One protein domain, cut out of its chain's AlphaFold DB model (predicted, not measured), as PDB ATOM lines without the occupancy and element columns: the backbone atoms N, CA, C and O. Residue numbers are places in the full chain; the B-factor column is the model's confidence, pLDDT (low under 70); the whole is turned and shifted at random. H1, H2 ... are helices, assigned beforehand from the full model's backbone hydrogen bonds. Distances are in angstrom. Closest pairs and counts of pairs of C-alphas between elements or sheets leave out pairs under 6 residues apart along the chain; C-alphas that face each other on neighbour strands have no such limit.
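What this domain is: This is residues 131 to 273 of the 273 residues of the protein "Beta-lactamase domain-containing protein" of Verrucomicrobia bacterium (UniProt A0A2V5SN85). Two groups of helices lie toward opposite ends of the longest axis: H1, H2 and H8 packed on the long H7, and a cluster of shorter helices, H3 to H6. Long loops make much of the rest. The printed part has 143 residues with eight named helices, H1 to H8, and no named strand; the class is all helix, though helices hold 67 residues, under half. It is compact, with a radius of gyration of the C-alphas of 14.6 A and spans of 45 by 32 by 27 A.

Where its parts are: H1, residues 131 to 146, begins at C-alpha 131 (113.638, 85.848, 133.550) and is 23.5 A long. H7, residues 247 to 261, is 21.5 A. H8, residues 265 to 272, is 10.6 A and ends at C-alpha 272 (99.823, 88.422, 120.295). H4, residues 199 to 206, is 10.2 A. The shorter helices are H2, residues 173 to 177, H3, 190 to 193, H5, 219 to 223, and H6, 226 to 231.

How they stand to each other: H1, with residues 134 to 141 alone, touches H7 at a steep tilt of 38 degrees; the closest C-alphas, of Lys 134 and Thr 250, are 6.4 A apart. H8 touches H7, C-alphas 265 and 258 closest at 5.4 A. H2 touches residues 249 to 253 of H7, C-alphas 176 and 249 closest at 5.3 A. H4 and H7 only just touch, with 3 pairs of C-alphas within 8 A, the closest 200 and 247 at 7.2 A. H4 touches H5, C-alphas 206 and 221 closest at 4.7 A, and H6, 206 and 226 at 6.3 A. H3 and H4 touch only at the corner, C-alphas 193 and 201 closest at 5.0 A. Every O i to N i+4 pair is within hydrogen-bond range in H2 and H4 to H8; H1 has 10 of 12, and H3 is too short for one.

The domain as a whole: The C-alphas farthest apart, of Glu 147 and Pro 215, are 45.7 A apart. The links H1 to H2, H2 to H3, H4 to H5 and H6 to H7 are long. The printed part has no cut, and no printed residue is under 70 in pLDDT.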
ATOM      1  N   SER A 131     114.578  86.957 133.611       97.31
ATOM      2  CA  SER A 131     113.638  85.848 133.550       97.31
ATOM      3  C   SER A 131     112.169  86.256 133.602       97.31
ATOM      4  O   SER A 131     111.323  85.396 133.359       97.31
ATOM      5  N   VAL A 132     111.841  87.539 133.797       98.25
ATOM      6  CA  VAL A 132     110.471  88.036 133.561       98.25
ATOM      7  C   VAL A 132     110.056  87.766 132.107       98.25
ATOM      8  O   VAL A 132     108.902  87.443 131.844       98.25
ATOM      9  N   THR A 133     111.017  87.746 131.173       97.94
ATOM     10  CA  THR A 133     110.825  87.349 129.766       97.94
ATOM     11  C   THR A 133     110.078  86.020 129.608       97.94
ATOM     12  O   THR A 133     109.267  85.871 128.694       97.94
ATOM     13  N   LYS A 134     110.290  85.051 130.514       98.62
ATOM     14  CA  LYS A 134     109.633  83.735 130.455       98.62
ATOM     15  C   LYS A 134     108.107  83.858 130.504       98.62
ATOM     16  O   LYS A 134     107.427  83.082 129.840       98.62
ATOM     17  N   ALA A 135     107.572  84.849 131.223       98.38
ATOM     18  CA  ALA A 135     106.134  85.093 131.291       98.38
ATOM     19  C   ALA A 135     105.551  85.473 129.921       98.38
ATOM     20  O   ALA A 135     104.499  84.960 129.551       98.38
ATOM     21  N   PHE A 136     106.248  86.293 129.127       98.31
ATOM     22  CA  PHE A 136     105.815  86.658 127.772       98.31
ATOM     23  C   PHE A 136     105.851  85.456 126.824       98.31
ATOM     24  O   PHE A 136     104.891  85.212 126.094       98.31
ATOM     25  N   VAL A 137     106.920  84.655 126.884       98.69
ATOM     26  CA  VAL A 137     107.050  83.431 126.076       98.69
ATOM     27  C   VAL A 137     105.951  82.421 126.426       98.69
ATOM     28  O   VAL A 137     105.291  81.897 125.533       98.69
ATOM     29  N   LEU A 138     105.704  82.175 127.716       98.62
ATOM     30  CA  LEU A 138     104.678  81.229 128.166       98.62
ATOM     31  C   LEU A 138     103.249  81.748 127.948       98.62
ATOM     32  O   LEU A 138     102.360  80.953 127.657       98.62
ATOM     33  N   THR A 139     103.023  83.061 128.014       98.69
ATOM     34  CA  THR A 139     101.730  83.666 127.644       98.69
ATOM     35  C   THR A 139     101.467  83.489 126.151       98.69
ATOM     36  O   THR A 139     100.391  83.043 125.767       98.69
ATOM     37  N   THR A 140     102.473  83.737 125.310       98.69
ATOM     38  CA  THR A 140     102.403  83.497 123.859       98.69
ATOM     39  C   THR A 140     102.095  82.028 123.560       98.69
ATOM     40  O   THR A 140     101.209  81.723 122.765       98.69
ATOM     41  N   PHE A 141     102.776  81.105 124.246       98.81
ATOM     42  CA  PHE A 141     102.498  79.670 124.165       98.81
ATOM     43  C   PHE A 141     101.048  79.336 124.551       98.81
ATOM     44  O   PHE A 141     100.382  78.601 123.825       98.81
ATOM     45  N   ALA A 142     100.541  79.898 125.652       98.75
ATOM     46  CA  ALA A 142      99.178  79.669 126.127       98.75
ATOM     47  C   ALA A 142      98.106  80.236 125.176       98.75
ATOM     48  O   ALA A 142      97.068  79.606 124.987       98.75
ATOM     49  N   ILE A 143      98.355  81.386 124.538       98.75
ATOM     50  CA  ILE A 143      97.470  81.929 123.494       98.75
ATOM     51  C   ILE A 143      97.399  80.950 122.317       98.75
ATOM     52  O   ILE A 143      96.308  80.574 121.894       98.75
ATOM     53  N   LEU A 144      98.547  80.465 121.832       98.75
ATOM     54  CA  LEU A 144      98.606  79.502 120.726       98.75
ATOM     55  C   LEU A 144      97.990  78.137 121.082       98.75
ATOM     56  O   LEU A 144      97.436  77.471 120.204       98.75
ATOM     57  N   GLU A 145      98.060  77.723 122.350       98.56
ATOM     58  CA  GLU A 145      97.298  76.584 122.879       98.56
ATOM     59  C   GLU A 145      95.788  76.846 122.783       98.56
ATOM     60  O   GLU A 145      95.058  76.026 122.227       98.56
ATOM     61  N   GLY A 146      95.318  77.999 123.269       98.62
ATOM     62  CA  GLY A 146      93.905  78.387 123.211       98.62
ATOM     63  C   GLY A 146      93.358  78.501 121.783       98.62
ATOM     64  O   GLY A 146      92.189  78.207 121.541       98.62
ATOM     65  N   GLU A 147      94.210  78.861 120.822       98.31
ATOM     66  CA  GLU A 147      93.900  78.876 119.386       98.31
ATOM     67  C   GLU A 147      93.946  77.484 118.726       98.31
ATOM     68  O   GLU A 147      93.668  77.357 117.532       98.31
ATOM     69  N   GLY A 148      94.329  76.435 119.459       98.19
ATOM     70  CA  GLY A 148      94.473  75.075 118.935       98.19
ATOM     71  C   GLY A 148      95.666  74.883 117.991       98.19
ATOM     72  O   GLY A 148      95.753  73.856 117.316       98.19
ATOM     73  N   LYS A 149      96.594  75.847 117.924       98.31
ATOM     74  CA  LYS A 149      97.813  75.761 117.100       98.31
ATOM     75  C   LYS A 149      98.900  74.915 117.758       98.31
ATOM     76  O   LYS A 149      99.726  74.327 117.061       98.31
ATOM     77  N   ILE A 150      98.899  74.843 119.089       98.44
ATOM     78  CA  ILE A 150      99.810  74.008 119.870       98.44
ATOM     79  C   ILE A 150      98.997  73.061 120.747       98.44
ATOM     80  O   ILE A 150      98.198  73.501 121.565       98.44
ATOM     81  N   ASP A 151      99.247  71.758 120.620       98.44
ATOM     82  CA  ASP A 151      98.795  70.772 121.602       98.44
ATOM     83  C   ASP A 151      99.923  70.526 122.622       98.44
ATOM     84  O   ASP A 151     100.950  69.933 122.268       98.44
ATOM     85  N   PRO A 152      99.762  70.946 123.888       98.31
ATOM     86  CA  PRO A 152     100.796  70.816 124.906       98.31
ATOM     87  C   PRO A 152     101.032  69.362 125.349       98.31
ATOM     88  O   PRO A 152     102.016  69.089 126.041       98.31
ATOM     89  N   GLN A 153     100.157  68.418 124.985       98.56
ATOM     90  CA  GLN A 153     100.363  66.991 125.255       98.56
ATOM     91  C   GLN A 153     101.312  66.331 124.256       98.56
ATOM     92  O   GLN A 153     101.831  65.247 124.533       98.56
ATOM     93  N   ARG A 154     101.577  66.975 123.115       98.62
ATOM     94  CA  ARG A 154     102.529  66.463 122.134       98.62
ATOM     95  C   ARG A 154     103.969  66.606 122.631       98.62
ATOM     96  O   ARG A 154     104.285  67.535 123.382       98.62
ATOM     97  N   PRO A 155     104.855  65.678 122.244       98.50
ATOM     98  CA  PRO A 155     106.229  65.688 122.710       98.50
ATOM     99  C   PRO A 155     107.102  66.681 121.924       98.50
ATOM    100  O   PRO A 155     106.823  66.981 120.767       98.50
ATOM    101  N   VAL A 156     108.196  67.162 122.522       98.56
ATOM    102  CA  VAL A 156     109.090  68.182 121.930       98.56
ATOM    103  C   VAL A 156     109.541  67.834 120.504       98.56
ATOM    104  O   VAL A 156     109.506  68.689 119.618       98.56
ATOM    105  N   GLN A 157     109.929  66.578 120.251       97.81
ATOM    106  CA  GLN A 157     110.474  66.158 118.952       97.81
ATOM    107  C   GLN A 157     109.476  66.210 117.786       97.81
ATOM    108  O   GLN A 157     109.886  66.087 116.631       97.81
ATOM    109  N   ASP A 158     108.181  66.350 118.077       98.19
ATOM    110  CA  ASP A 158     107.154  66.535 117.052       98.19
ATOM    111  C   ASP A 158     107.254  67.910 116.384       98.19
ATOM    112  O   ASP A 158     106.836  68.070 115.238       98.19
ATOM    113  N   PHE A 159     107.808  68.889 117.100       98.25
ATOM    114  CA  PHE A 159     107.981  70.264 116.642       98.25
ATOM    115  C   PHE A 159     109.445  70.548 116.305       98.25
ATOM    116  O   PHE A 159     109.730  71.203 115.308       98.25
ATOM    117  N   LEU A 160     110.373  70.011 117.098       98.38
ATOM    118  CA  LEU A 160     111.815  70.204 116.940       98.38
ATOM    119  C   LEU A 160     112.498  68.861 116.616       98.38
ATOM    120  O   LEU A 160     113.065  68.222 117.509       98.38
ATOM    121  N   PRO A 161     112.421  68.371 115.362       97.62
ATOM    122  CA  PRO A 161     113.016  67.095 114.962       97.62
ATOM    123  C   PRO A 161     114.540  67.039 115.143       97.62
ATOM    124  O   PRO A 161     115.085  65.942 115.255       97.62
ATOM    125  N   GLU A 162     115.216  68.184 115.213       97.56
ATOM    126  CA  GLU A 162     116.647  68.327 115.504       97.56
ATOM    127  C   GLU A 162     117.002  67.821 116.909       97.56
ATOM    128  O   GLU A 162     118.133  67.415 117.158       97.56
ATOM    129  N   LEU A 163     116.026  67.780 117.823       98.12
ATOM    130  CA  LEU A 163     116.209  67.278 119.185       98.12
ATOM    131  C   LEU A 163     115.958  65.764 119.303       98.12
ATOM    132  O   LEU A 163     115.999  65.209 120.407       98.12
ATOM    133  N   LYS A 164     115.722  65.056 118.189       96.25
ATOM    134  CA  LYS A 164     115.671  63.586 118.188       96.25
ATOM    135  C   LYS A 164     117.025  63.015 118.617       96.25
ATOM    136  O   LYS A 164     118.068  63.423 118.127       96.25
ATOM    137  N   GLY A 165     116.999  62.045 119.530       94.38
ATOM    138  CA  GLY A 165     118.210  61.433 120.099       94.38
ATOM    139  C   GLY A 165     118.792  62.160 121.318       94.38
ATOM    140  O   GLY A 165     119.775  61.686 121.880       94.38
ATOM    141  N   SER A 166     118.175  63.259 121.759       97.56
ATOM    142  CA  SER A 166     118.549  63.985 122.980       97.56
ATOM    143  C   SER A 166     117.683  63.597 124.191       97.56
ATOM    144  O   SER A 166     116.730  62.818 124.080       97.56
ATOM    145  N   GLY A 167     117.961  64.194 125.357       98.12
ATOM    146  CA  GLY A 167     117.135  64.060 126.562       98.12
ATOM    147  C   GLY A 167     115.687  64.548 126.401       98.12
ATOM    148  O   GLY A 167     114.818  64.127 127.172       98.12
ATOM    149  N   TRP A 168     115.403  65.361 125.377       98.50
ATOM    150  CA  TRP A 168     114.081  65.933 125.098       98.50
ATOM    151  C   TRP A 168     113.061  64.940 124.528       98.50
ATOM    152  O   TRP A 168     111.860  65.213 124.541       98.50
ATOM    153  N   VAL A 169     113.502  63.773 124.046       98.00
ATOM    154  CA  VAL A 169     112.617  62.810 123.374       98.00
ATOM    155  C   VAL A 169     111.512  62.307 124.308       98.00
ATOM    156  O   VAL A 169     111.774  61.675 125.329       98.00
ATOM    157  N   GLY A 170     110.257  62.535 123.926       97.94
ATOM    158  CA  GLY A 170     109.073  62.090 124.662       97.94
ATOM    159  C   GLY A 170     108.658  63.005 125.816       97.94
ATOM    160  O   GLY A 170     107.669  62.707 126.478       97.94
ATOM    161  N   ILE A 171     109.370  64.111 126.058       98.62
ATOM    162  CA  ILE A 171     108.938  65.136 127.017       98.62
ATOM    163  C   ILE A 171     107.774  65.904 126.392       98.62
ATOM    164  O   ILE A 171     107.925  66.426 125.289       98.62
ATOM    165  N   ARG A 172     106.623  65.980 127.068       98.81
ATOM    166  CA  ARG A 172     105.479  66.775 126.592       98.81
ATOM    167  C   ARG A 172     105.775  68.259 126.737       98.81
ATOM    168  O   ARG A 172     106.388  68.665 127.723       98.81
ATOM    169  N   LEU A 173     105.269  69.078 125.820       98.81
ATOM    170  CA  LEU A 173     105.412  70.532 125.920       98.81
ATOM    171  C   LEU A 173     104.830  71.097 127.225       98.81
ATOM    172  O   LEU A 173     105.409  72.028 127.775       98.81
ATOM    173  N   ARG A 174     103.763  70.495 127.774       98.75
ATOM    174  CA  ARG A 174     103.233  70.831 129.109       98.75
ATOM    175  C   ARG A 174     104.303  70.705 130.191       98.75
ATOM    176  O   ARG A 174     104.494  71.631 130.967       98.75
ATOM    177  N   ASP A 175     105.027  69.587 130.216       98.81
ATOM    178  CA  ASP A 175     106.056  69.347 131.232       98.81
ATOM    179  C   ASP A 175     107.245  70.311 131.050       98.81
ATOM    180  O   ASP A 175     107.854  70.730 132.031       98.81
ATOM    181  N   VAL A 176     107.558  70.713 129.811       98.75
ATOM    182  CA  VAL A 176     108.560  71.758 129.534       98.75
ATOM    183  C   VAL A 176     108.093  73.121 130.057       98.75
ATOM    184  O   VAL A 176     108.828  73.767 130.802       98.75
ATOM    185  N   ALA A 177     106.876  73.544 129.704       98.69
ATOM    186  CA  ALA A 177     106.300  74.827 130.106       98.69
ATOM    187  C   ALA A 177     106.185  74.966 131.634       98.69
ATOM    188  O   ALA A 177     106.454  76.036 132.178       98.69
ATOM    189  N   ASP A 178     105.876  73.868 132.327       98.44
ATOM    190  CA  ASP A 178     105.698  73.829 133.780       98.44
ATOM    191  C   ASP A 178     107.024  73.716 134.561       98.44
ATOM    192  O   ASP A 178     107.002  73.542 135.781       98.44
ATOM    193  N   MET A 179     108.184  73.789 133.889       98.44
ATOM    194  CA  MET A 179     109.511  73.574 134.495       98.44
ATOM    195  C   MET A 179     109.657  72.183 135.141       98.44
ATOM    196  O   MET A 179     110.285  72.010 136.183       98.44
ATOM    197  N   ARG A 180     109.058  71.164 134.515       98.50
ATOM    198  CA  ARG A 180     109.053  69.761 134.962       98.50
ATOM    199  C   ARG A 180     109.590  68.804 133.900       98.50
ATOM    200  O   ARG A 180     109.250  67.623 133.887       98.50
ATOM    201  N   SER A 181     110.429  69.289 132.989       98.31
ATOM    202  CA  SER A 181     110.996  68.470 131.912       98.31
ATOM    203  C   SER A 181     111.916  67.360 132.435       98.31
ATOM    204  O   SER A 181     112.007  66.297 131.823       98.31
ATOM    205  N   GLY A 182     112.593  67.593 133.565       97.88
ATOM    206  CA  GLY A 182     113.639  66.707 134.076       97.88
ATOM    207  C   GLY A 182     114.936  66.758 133.260       97.88
ATOM    208  O   GLY A 182     115.757  65.848 133.382       97.88
ATOM    209  N   ILE A 183     115.107  67.775 132.404       98.25
ATOM    210  CA  ILE A 183     116.359  68.029 131.684       98.25
ATOM    211  C   ILE A 183     117.424  68.580 132.647       98.25
ATOM    212  O   ILE A 183     117.095  69.298 133.589       98.25
ATOM    213  N   GLU A 184     118.690  68.249 132.405       97.00
ATOM    214  CA  GLU A 184     119.819  68.801 133.161       97.00
ATOM    215  C   GLU A 184     119.928  70.331 133.041       97.00
ATOM    216  O   GLU A 184     119.525  70.934 132.044       97.00
ATOM    217  N   GLY A 185     120.554  70.956 134.044       96.31
ATOM    218  CA  GLY A 185     120.791  72.403 134.070       96.31
ATOM    219  C   GLY A 185     119.907  73.189 135.032       96.31
ATOM    220  O   GLY A 185     119.683  74.373 134.801       96.31
ATOM    221  N   ASN A 186     119.419  72.551 136.098       96.88
ATOM    222  CA  ASN A 186     118.778  73.236 137.220       96.88
ATOM    223  C   ASN A 186     119.649  74.393 137.748       96.88
ATOM    224  O   ASN A 186     120.831  74.216 138.032       96.88
ATOM    225  N   GLU A 187     119.054  75.569 137.916       96.88
ATOM    226  CA  GLU A 187     119.756  76.805 138.282       96.88
ATOM    227  C   GLU A 187     119.682  77.112 139.788       96.88
ATOM    228  O   GLU A 187     119.764  78.261 140.211       96.88
ATOM    229  N   SER A 188     119.519  76.092 140.637       94.25
ATOM    230  CA  SER A 188     119.347  76.271 142.087       94.25
ATOM    231  C   SER A 188     120.621  76.674 142.841       94.25
ATOM    232  O   SER A 188     120.598  76.768 144.068       94.25
ATOM    233  N   SER A 189     121.749  76.857 142.152       95.00
ATOM    234  CA  SER A 189     123.007  77.281 142.763       95.00
ATOM    235  C   SER A 189     123.733  78.320 141.917       95.00
ATOM    236  O   SER A 189     123.596  78.401 140.699       95.00
ATOM    237  N   ASN A 190     124.590  79.085 142.589       92.19
ATOM    238  CA  ASN A 190     125.459  80.083 141.976       92.19
ATOM    239  C   ASN A 190     126.454  79.509 140.954       92.19
ATOM    240  O   ASN A 190     126.972  80.272 140.132       92.19
ATOM    241  N   ASP A 191     126.721  78.200 140.999       94.31
ATOM    242  CA  ASP A 191     127.569  77.519 140.017       94.31
ATOM    243  C   ASP A 191     126.922  77.508 138.637       94.31
ATOM    244  O   ASP A 191     127.644  77.486 137.637       94.31
ATOM    245  N   ALA A 192     125.589  77.608 138.568       96.19
ATOM    246  CA  ALA A 192     124.858  77.609 137.312       96.19
ATOM    247  C   ALA A 192     125.337  78.689 136.333       96.19
ATOM    248  O   ALA A 192     125.346  78.450 135.127       96.19
ATOM    249  N   TYR A 193     125.816  79.813 136.875       93.75
ATOM    250  CA  TYR A 193     126.249  81.011 136.151       93.75
ATOM    251  C   TYR A 193     127.763  81.263 136.227       93.75
ATOM    252  O   TYR A 193     128.265  82.267 135.726       93.75
ATOM    253  N   ARG A 194     128.518  80.390 136.909       93.25
ATOM    254  CA  ARG A 194     129.963  80.578 137.147       93.25
ATOM    255  C   ARG A 194     130.820  79.412 136.674       93.25
ATOM    256  O   ARG A 194     132.002  79.613 136.415       93.25
ATOM    257  N   ASN A 195     130.253  78.213 136.573       95.50
ATOM    258  CA  ASN A 195     130.975  77.008 136.192       95.50
ATOM    259  C   ASN A 195     130.787  76.710 134.691       95.50
ATOM    260  O   ASN A 195     129.680  76.343 134.298       95.50
ATOM    261  N   PRO A 196     131.849  76.745 133.859       95.88
ATOM    262  CA  PRO A 196     131.761  76.437 132.426       95.88
ATOM    263  C   PRO A 196     131.277  75.019 132.086       95.88
ATOM    264  O   PRO A 196     130.844  74.757 130.962       95.88
ATOM    265  N   ALA A 197     131.339  74.085 133.039       95.56
ATOM    266  CA  ALA A 197     130.784  72.745 132.876       95.56
ATOM    267  C   ALA A 197     129.259  72.696 133.085       95.56
ATOM    268  O   ALA A 197     128.616  71.742 132.642       95.56
ATOM    269  N   HIS A 198     128.676  73.701 133.748       97.56
ATOM    270  CA  HIS A 198     127.249  73.749 134.025       97.56
ATOM    271  C   HIS A 198     126.446  74.115 132.774       97.56
ATOM    272  O   HIS A 198     126.860  74.926 131.946       97.56
ATOM    273  N   LYS A 199     125.259  73.524 132.636       97.69
ATOM    274  CA  LYS A 199     124.448  73.630 131.416       97.69
ATOM    275  C   LYS A 199     123.805  74.997 131.240       97.69
ATOM    276  O   LYS A 199     123.740  75.472 130.117       97.69
ATOM    277  N   GLN A 200     123.441  75.665 132.332       97.88
ATOM    278  CA  GLN A 200     123.009  77.063 132.272       97.88
ATOM    279  C   GLN A 200     124.125  77.999 131.782       97.88
ATOM    280  O   GLN A 200     123.900  78.765 130.850       97.88
ATOM    281  N   PHE A 201     125.349  77.881 132.309       97.56
ATOM    282  CA  PHE A 201     126.494  78.633 131.790       97.56
ATOM    283  C   PHE A 201     126.699  78.366 130.295       97.56
ATOM    284  O   PHE A 201     126.920  79.286 129.515       97.56
ATOM    285  N   GLN A 202     126.621  77.100 129.877       98.19
ATOM    286  CA  GLN A 202     126.761  76.718 128.471       98.19
ATOM    287  C   GLN A 202     125.633  77.274 127.592       98.19
ATOM    288  O   GLN A 202     125.908  77.664 126.457       98.19
ATOM    289  N   LEU A 203     124.398  77.367 128.099       98.31
ATOM    290  CA  LEU A 203     123.297  78.046 127.415       98.31
ATOM    291  C   LEU A 203     123.626  79.531 127.214       98.31
ATOM    292  O   LEU A 203     123.579  80.013 126.086       98.31
ATOM    293  N   GLU A 204     124.021  80.243 128.271       97.19
ATOM    294  CA  GLU A 204     124.389  81.661 128.176       97.19
ATOM    295  C   GLU A 204     125.590  81.883 127.256       97.19
ATOM    296  O   GLU A 204     125.587  82.811 126.450       97.19
ATOM    297  N   ALA A 205     126.590  81.000 127.300       97.44
ATOM    298  CA  ALA A 205     127.713  81.032 126.372       97.44
ATOM    299  C   ALA A 205     127.230  80.857 124.930       97.44
ATOM    300  O   ALA A 205     127.599  81.652 124.071       97.44
ATOM    301  N   THR A 206     126.352  79.885 124.663       97.69
ATOM    302  CA  THR A 206     125.774  79.657 123.327       97.69
ATOM    303  C   THR A 206     125.074  80.917 122.804       97.69
ATOM    304  O   THR A 206     125.261  81.289 121.649       97.69
ATOM    305  N   LEU A 207     124.355  81.629 123.679       95.38
ATOM    306  CA  LEU A 207     123.667  82.890 123.375       95.38
ATOM    307  C   LEU A 207     124.594  84.123 123.344       95.38
ATOM    308  O   LEU A 207     124.148  85.229 123.044       95.38
ATOM    309  N   GLY A 208     125.886  83.955 123.640       94.56
ATOM    310  CA  GLY A 208     126.891  85.022 123.639       94.56
ATOM    311  C   GLY A 208     126.949  85.870 124.914       94.56
ATOM    312  O   GLY A 208     127.668  86.862 124.931       94.56
ATOM    313  N   TRP A 209     126.228  85.483 125.966       95.00
ATOM    314  CA  TRP A 209     126.186  86.157 127.271       95.00
ATOM    315  C   TRP A 209     127.284  85.673 128.227       95.00
ATOM    316  O   TRP A 209     127.532  86.294 129.254       95.00
ATOM    317  N   GLN A 210     127.973  84.587 127.875       95.75
ATOM    318  CA  GLN A 210     129.216  84.143 128.507       95.75
ATOM    319  C   GLN A 210     130.283  83.907 127.428       95.75
ATOM    320  O   GLN A 210     129.956  83.759 126.241       95.75
ATOM    321  N   PRO A 211     131.574  83.840 127.793       94.06
ATOM    322  CA  PRO A 211     132.629  83.651 126.812       94.06
ATOM    323  C   PRO A 211     132.542  82.266 126.162       94.06
ATOM    324  O   PRO A 211     132.634  81.231 126.822       94.06
ATOM    325  N   ARG A 212     132.428  82.246 124.831       93.31
ATOM    326  CA  ARG A 212     132.430  81.017 124.012       93.31
ATOM    327  C   ARG A 212     133.824  80.449 123.769       93.31
ATOM    328  O   ARG A 212     133.963  79.361 123.226       93.31
ATOM    329  N   THR A 213     134.865  81.179 124.146       91.44
ATOM    330  CA  THR A 213     136.269  80.840 123.879       91.44
ATOM    331  C   THR A 213     136.942  80.110 125.038       91.44
ATOM    332  O   THR A 213     138.125  79.783 124.938       91.44
ATOM    333  N   LEU A 214     136.218  79.834 126.131       91.69
ATOM    334  CA  LEU A 214     136.789  79.121 127.270       91.69
ATOM    335  C   LEU A 214     137.250  77.709 126.875       91.69
ATOM    336  O   LEU A 214     136.582  77.022 126.087       91.69
ATOM    337  N   PRO A 215     138.377  77.240 127.444       88.50
ATOM    338  CA  PRO A 215     138.850  75.886 127.208       88.50
ATOM    339  C   PRO A 215     137.807  74.870 127.691       88.50
ATOM    340  O   PRO A 215     137.116  75.087 128.682       88.50
ATOM    341  N   ASN A 216     137.724  73.732 127.001       89.50
ATOM    342  CA  ASN A 216     136.845  72.602 127.332       89.50
ATOM    343  C   ASN A 216     135.331  72.834 127.183       89.50
ATOM    344  O   ASN A 216     134.556  71.942 127.533       89.50
ATOM    345  N   LEU A 217     134.880  73.960 126.619       95.06
ATOM    346  CA  LEU A 217     133.480  74.072 126.202       95.06
ATOM    347  C   LEU A 217     133.156  73.032 125.108       95.06
ATOM    348  O   LEU A 217     134.016  72.729 124.278       95.06
ATOM    349  N   PRO A 218     131.944  72.458 125.064       95.25
ATOM    350  CA  PRO A 218     131.528  71.619 123.943       95.25
ATOM    351  C   PRO A 218     131.499  72.397 122.621       95.25
ATOM    352  O   PRO A 218     131.220  73.595 122.606       95.25
ATOM    353  N   GLU A 219     131.718  71.716 121.493       95.81
ATOM    354  CA  GLU A 219     131.667  72.360 120.170       95.81
ATOM    355  C   GLU A 219     130.300  72.986 119.874       95.81
ATOM    356  O   GLU A 219     130.225  74.099 119.361       95.81
ATOM    357  N   ALA A 220     129.221  72.324 120.300       95.69
ATOM    358  CA  ALA A 220     127.867  72.850 120.169       95.69
ATOM    359  C   ALA A 220     127.713  74.240 120.818       95.69
ATOM    360  O   ALA A 220     127.084  75.116 120.239       95.69
ATOM    361  N   VAL A 221     128.374  74.482 121.956       97.31
ATOM    362  CA  VAL A 221     128.367  75.788 122.641       97.31
ATOM    363  C   VAL A 221     129.197  76.819 121.878       97.31
ATOM    364  O   VAL A 221     128.764  77.955 121.688       97.31
ATOM    365  N   ARG A 222     130.388  76.428 121.407       96.56
ATOM    366  CA  ARG A 222     131.286  77.322 120.657       96.56
ATOM    367  C   ARG A 222     130.669  77.824 119.359       96.56
ATOM    368  O   ARG A 222     130.872  78.982 119.005       96.56
ATOM    369  N   SER A 223     129.899  76.967 118.689       95.88
ATOM    370  CA  SER A 223     129.224  77.304 117.436       95.88
ATOM    371  C   SER A 223     128.190  78.431 117.586       95.88
ATOM    372  O   SER A 223     127.918  79.143 116.624       95.88
ATOM    373  N   GLY A 224     127.637  78.624 118.792       95.56
ATOM    374  CA  GLY A 224     126.511  79.528 119.029       95.56
ATOM    375  C   GLY A 224     125.174  79.025 118.473       95.56
ATOM    376  O   GLY A 224     124.204  79.778 118.464       95.56
ATOM    377  N   ASP A 225     125.106  77.776 118.004       96.19
ATOM    378  CA  ASP A 225     123.869  77.152 117.545       96.19
ATOM    379  C   ASP A 225     123.067  76.630 118.748       96.19
ATOM    380  O   ASP A 225     123.440  75.658 119.416       96.19
ATOM    381  N   LEU A 226     121.941  77.297 119.020       97.38
ATOM    382  CA  LEU A 226     121.050  76.969 120.129       97.38
ATOM    383  C   LEU A 226     120.481  75.548 120.017       97.38
ATOM    384  O   LEU A 226     120.467  74.830 121.015       97.38
ATOM    385  N   LEU A 227     120.037  75.115 118.834       97.94
ATOM    386  CA  LEU A 227     119.471  73.773 118.662       97.94
ATOM    387  C   LEU A 227     120.561  72.708 118.782       97.94
ATOM    388  O   LEU A 227     120.331  71.678 119.424       97.94
ATOM    389  N   ALA A 228     121.762  72.974 118.257       97.94
ATOM    390  CA  ALA A 228     122.906  72.093 118.463       97.94
ATOM    391  C   ALA A 228     123.217  71.944 119.958       97.94
ATOM    392  O   ALA A 228     123.357  70.818 120.432       97.94
ATOM    393  N   PHE A 229     123.260  73.039 120.727       98.44
ATOM    394  CA  PHE A 229     123.455  72.978 122.177       98.44
ATOM    395  C   PHE A 229     122.336  72.198 122.882       98.44
ATOM    396  O   PHE A 229     122.626  71.254 123.625       98.44
ATOM    397  N   LEU A 230     121.068  72.536 122.622       98.56
ATOM    398  CA  LEU A 230     119.909  71.883 123.239       98.56
ATOM    399  C   LEU A 230     119.877  70.376 122.951       98.56
ATOM    400  O   LEU A 230     119.468  69.603 123.819       98.56
ATOM    401  N   SER A 231     120.359  69.944 121.780       98.25
ATOM    402  CA  SER A 231     120.465  68.526 121.413       98.25
ATOM    403  C   SER A 231     121.470  67.741 122.271       98.25
ATOM    404  O   SER A 231     121.364  66.519 122.380       98.25
ATOM    405  N   THR A 232     122.417  68.422 122.930       97.69
ATOM    406  CA  THR A 232     123.402  67.781 123.819       97.69
ATOM    407  C   THR A 232     122.861  67.480 125.215       97.69
ATOM    408  O   THR A 232     123.489  66.715 125.954       97.69
ATOM    409  N   LEU A 233     121.724  68.080 125.585       98.31
ATOM    410  CA  LEU A 233     121.192  67.993 126.938       98.31
ATOM    411  C   LEU A 233     120.637  66.602 127.239       98.31
ATOM    412  O   LEU A 233     119.949  65.978 126.424       98.31
ATOM    413  N   LYS A 234     120.930  66.128 128.447       98.00
ATOM    414  CA  LYS A 234     120.485  64.833 128.965       98.00
ATOM    415  C   LYS A 234     119.357  64.986 129.975       98.00
ATOM    416  O   LYS A 234     119.118  66.047 130.539       98.00
ATOM    417  N   ARG A 235     118.646  63.886 130.192       96.44
ATOM    418  CA  ARG A 235     117.590  63.792 131.194       96.44
ATOM    419  C   ARG A 235     118.179  63.337 132.528       96.44
ATOM    420  O   ARG A 235     118.794  62.276 132.576       96.44
ATOM    421  N   GLU A 236     117.936  64.098 133.587       95.25
ATOM    422  CA  GLU A 236     118.292  63.745 134.969       95.25
ATOM    423  C   GLU A 236     117.139  63.035 135.682       95.25
ATOM    424  O   GLU A 236     117.351  62.091 136.446       95.25
ATOM    425  N   HIS A 237     115.902  63.451 135.403       94.25
ATOM    426  CA  HIS A 237     114.700  62.940 136.058       94.25
ATOM    427  C   HIS A 237     113.591  62.659 135.050       94.25
ATOM    428  O   HIS A 237     113.595  63.166 133.929       94.25
ATOM    429  N   LYS A 238     112.614  61.834 135.427       97.00
ATOM    430  CA  LYS A 238     111.489  61.548 134.540       97.00
ATOM    431  C   LYS A 238     110.609  62.805 134.370       97.00
ATOM    432  O   LYS A 238     110.332  63.484 135.363       97.00
ATOM    433  N   PRO A 239     110.158  63.119 133.139       97.75
ATOM    434  CA  PRO A 239     109.317  64.283 132.890       97.75
ATOM    435  C   PRO A 239     108.019  64.234 133.687       97.75
ATOM    436  O   PRO A 239     107.420  63.169 133.851       97.75
ATOM    437  N   GLY A 240     107.589  65.392 134.168       97.38
ATOM    438  CA  GLY A 240     106.377  65.545 134.957       97.38
ATOM    439  C   GLY A 240     106.511  65.085 136.409       97.38
ATOM    440  O   GLY A 240     105.536  65.194 137.140       97.38
ATOM    441  N   GLU A 241     107.661  64.601 136.887       95.31
ATOM    442  CA  GLU A 241     107.792  64.168 138.290       95.31
ATOM    443  C   GLU A 241     108.259  65.300 139.210       95.31
ATOM    444  O   GLU A 241     107.590  65.588 140.200       95.31
ATOM    445  N   ASN A 242     109.334  65.999 138.843       96.06
ATOM    446  CA  ASN A 242     109.960  67.025 139.680       96.06
ATOM    447  C   ASN A 242     109.924  68.396 139.011       96.06
ATOM    448  O   ASN A 242     110.072  68.494 137.795       96.06
ATOM    449  N   TRP A 243     109.774  69.445 139.817       97.81
ATOM    450  CA  TRP A 243     109.989  70.819 139.377       97.81
ATOM    451  C   TRP A 243     111.473  71.181 139.502       97.81
ATOM    452  O   TRP A 243     112.082  70.922 140.541       97.81
ATOM    453  N   ALA A 244     112.039  71.778 138.456       97.44
ATOM    454  CA  ALA A 244     113.393  72.317 138.437       97.44
ATOM    455  C   ALA A 244     113.439  73.550 137.533       97.44
ATOM    456  O   ALA A 244     113.011  73.509 136.378       97.44
ATOM    457  N   TYR A 245     113.964  74.655 138.056       98.06
ATOM    458  CA  TYR A 245     114.077  75.883 137.287       98.06
ATOM    459  C   TYR A 245     115.208  75.762 136.260       98.06
ATOM    460  O   TYR A 245     116.379  75.672 136.630       98.06
ATOM    461  N   THR A 246     114.850  75.734 134.972       98.00
ATOM    462  CA  THR A 246     115.797  75.476 133.877       98.00
ATOM    463  C   THR A 246     115.448  76.299 132.640       98.00
ATOM    464  O   THR A 246     114.465  76.031 131.950       98.00
ATOM    465  N   SER A 247     116.273  77.288 132.306       98.62
ATOM    466  CA  SER A 247     116.031  78.237 131.212       98.62
ATOM    467  C   SER A 247     116.019  77.583 129.830       98.62
ATOM    468  O   SER A 247     115.305  78.060 128.945       98.62
ATOM    469  N   SER A 248     116.691  76.440 129.656       98.62
ATOM    470  CA  SER A 248     116.592  75.626 128.435       98.62
ATOM    471  C   SER A 248     115.153  75.196 128.126       98.62
ATOM    472  O   SER A 248     114.808  75.049 126.956       98.62
ATOM    473  N   ASN A 249     114.282  75.054 129.137       98.81
ATOM    474  CA  ASN A 249     112.858  74.788 128.912       98.81
ATOM    475  C   ASN A 249     112.199  75.940 128.148       98.81
ATOM    476  O   ASN A 249     111.521  75.720 127.148       98.81
ATOM    477  N   THR A 250     112.428  77.181 128.582       98.75
ATOM    478  CA  THR A 250     111.871  78.361 127.907       98.75
ATOM    479  C   THR A 250     112.467  78.539 126.511       98.75
ATOM    480  O   THR A 250     111.732  78.890 125.593       98.75
ATOM    481  N   ALA A 251     113.758  78.241 126.323       98.69
ATOM    482  CA  ALA A 251     114.385  78.256 125.000       98.69
ATOM    483  C   ALA A 251     113.696  77.271 124.035       98.69
ATOM    484  O   ALA A 251     113.317  77.657 122.933       98.69
ATOM    485  N   VAL A 252     113.428  76.036 124.483       98.81
ATOM    486  CA  VAL A 252     112.664  75.045 123.704       98.81
ATOM    487  C   VAL A 252     111.263  75.553 123.361       98.81
ATOM    488  O   VAL A 252     110.846  75.436 122.211       98.81
ATOM    489  N   ILE A 253     110.536  76.149 124.313       98.88
ATOM    490  CA  ILE A 253     109.205  76.717 124.034       98.88
ATOM    491  C   ILE A 253     109.283  77.841 122.989       98.88
ATOM    492  O   ILE A 253     108.450  77.882 122.085       98.88
ATOM    493  N   GLY A 254     110.288  78.716 123.061       98.75
ATOM    494  CA  GLY A 254     110.502  79.779 122.074       98.75
ATOM    495  C   GLY A 254     110.737  79.252 120.652       98.75
ATOM    496  O   GLY A 254     110.147  79.757 119.692       98.75
ATOM    497  N   GLU A 255     111.536  78.191 120.518       98.75
ATOM    498  CA  GLU A 255     111.774  77.511 119.238       98.75
ATOM    499  C   GLU A 255     110.504  76.828 118.705       98.75
ATOM    500  O   GLU A 255     110.199  76.908 117.514       98.75
ATOM    501  N   VAL A 256     109.705  76.208 119.582       98.88
ATOM    502  CA  VAL A 256     108.407  75.612 119.213       98.88
ATOM    503  C   VAL A 256     107.436  76.675 118.702       98.88
ATOM    504  O   VAL A 256     106.818  76.472 117.657       98.88
ATOM    505  N   ILE A 257     107.324  77.814 119.394       98.88
ATOM    506  CA  ILE A 257     106.494  78.946 118.955       98.88
ATOM    507  C   ILE A 257     106.916  79.393 117.554       98.88
ATOM    508  O   ILE A 257     106.072  79.517 116.664       98.88
ATOM    509  N   SER A 258     108.219  79.575 117.337       98.62
ATOM    510  CA  SER A 258     108.748  80.010 116.042       98.62
ATOM    511  C   SER A 258     108.453  78.984 114.940       98.62
ATOM    512  O   SER A 258     108.035  79.341 113.838       98.62
ATOM    513  N   ARG A 259     108.571  77.683 115.245       98.19
ATOM    514  CA  ARG A 259     108.272  76.602 114.295       98.19
ATOM    515  C   ARG A 259     106.798  76.540 113.905       98.19
ATOM    516  O   ARG A 259     106.489  76.336 112.735       98.19
ATOM    517  N   VAL A 260     105.898  76.677 114.875       98.31
ATOM    518  CA  VAL A 260     104.447  76.561 114.661       98.31
ATOM    519  C   VAL A 260     103.897  77.768 113.908       98.31
ATOM    520  O   VAL A 260     102.995  77.625 113.086       98.31
ATOM    521  N   THR A 261     104.438  78.954 114.174       98.38
ATOM    522  CA  THR A 261     103.976  80.202 113.551       98.38
ATOM    523  C   THR A 261     104.669  80.515 112.229       98.38
ATOM    524  O   THR A 261     104.117  81.261 111.422       98.38
ATOM    525  N   GLY A 262     105.867  79.967 111.999       98.25
ATOM    526  CA  GLY A 262     106.719  80.327 110.864       98.25
ATOM    527  C   GLY A 262     107.317  81.735 110.968       98.25
ATOM    528  O   GLY A 262     107.791  82.261 109.964       98.25
ATOM    529  N   LYS A 263     107.273  82.353 112.155       98.06
ATOM    530  CA  LYS A 263     107.773  83.705 112.447       98.06
ATOM    531  C   LYS A 263     108.846  83.642 113.523       98.06
ATOM    532  O   LYS A 263     108.970  82.640 114.225       98.06
ATOM    533  N   SER A 264     109.609  84.718 113.693       97.56
ATOM    534  CA  SER A 264     110.470  84.819 114.871       97.56
ATOM    535  C   SER A 264     109.632  84.906 116.155       97.56
ATOM    536  O   SER A 264     108.487  85.376 116.154       97.56
ATOM    537  N   LEU A 265     110.221  84.503 117.283       97.75
ATOM    538  CA  LEU A 265     109.596  84.669 118.597       97.75
ATOM    539  C   LEU A 265     109.240  86.140 118.878       97.75
ATOM    540  O   LEU A 265     108.160  86.416 119.391       97.75
ATOM    541  N   ALA A 266     110.113  87.081 118.502       97.25
ATOM    542  CA  ALA A 266     109.891  88.512 118.707       97.25
ATOM    543  C   ALA A 266     108.686  89.044 117.913       97.25
ATOM    544  O   ALA A 266     107.886  89.806 118.451       97.25
ATOM    545  N   GLU A 267     108.534  88.622 116.653       97.62
ATOM    546  CA  GLU A 267     107.365  88.965 115.833       97.62
ATOM    547  C   GLU A 267     106.089  88.342 116.394       97.62
ATOM    548  O   GLU A 267     105.069  89.014 116.479       97.62
ATOM    549  N   THR A 268     106.149  87.083 116.831       97.94
ATOM    550  CA  THR A 268     104.977  86.406 117.398       97.94
ATOM    551  C   THR A 268     104.509  87.077 118.689       97.94
ATOM    552  O   THR A 268     103.316  87.316 118.849       97.94
ATOM    553  N   ILE A 269     105.436  87.416 119.593       97.50
ATOM    554  CA  ILE A 269     105.112  88.159 120.819       97.50
ATOM    555  C   ILE A 269     104.477  89.505 120.454       97.50
ATOM    556  O   ILE A 269     103.419  89.819 120.975       97.50
ATOM    557  N   SER A 270     105.080  90.250 119.521       96.88
ATOM    558  CA  SER A 270     104.593  91.561 119.060       96.88
ATOM    559  C   SER A 270     103.168  91.533 118.489       96.88
ATOM    560  O   SER A 270     102.454  92.530 118.560       96.88
ATOM    561  N   GLU A 271     102.759  90.415 117.885       95.81
ATOM    562  CA  GLU A 271     101.419  90.254 117.316       95.81
ATOM    563  C   GLU A 271     100.364  89.826 118.340       95.81
ATOM    564  O   GLU A 271      99.192  90.163 118.170       95.81
ATOM    565  N   LEU A 272     100.756  89.051 119.355       95.38
ATOM    566  CA  LEU A 272      99.823  88.422 120.295       95.38
ATOM    567  C   LEU A 272      99.700  89.157 121.635       95.38
ATOM    568  O   LEU A 272      98.713  88.934 122.341       95.38
ATOM    569  N   ILE A 273     100.679  89.992 121.996       92.19
ATOM    570  CA  ILE A 273     100.763  90.719 123.272       92.19
ATOM    571  C   ILE A 273     101.083  92.188 122.990       92.19
ATOM    572  O   ILE A 273     100.314  93.046 123.479       92.19
TER     573      ILE A 273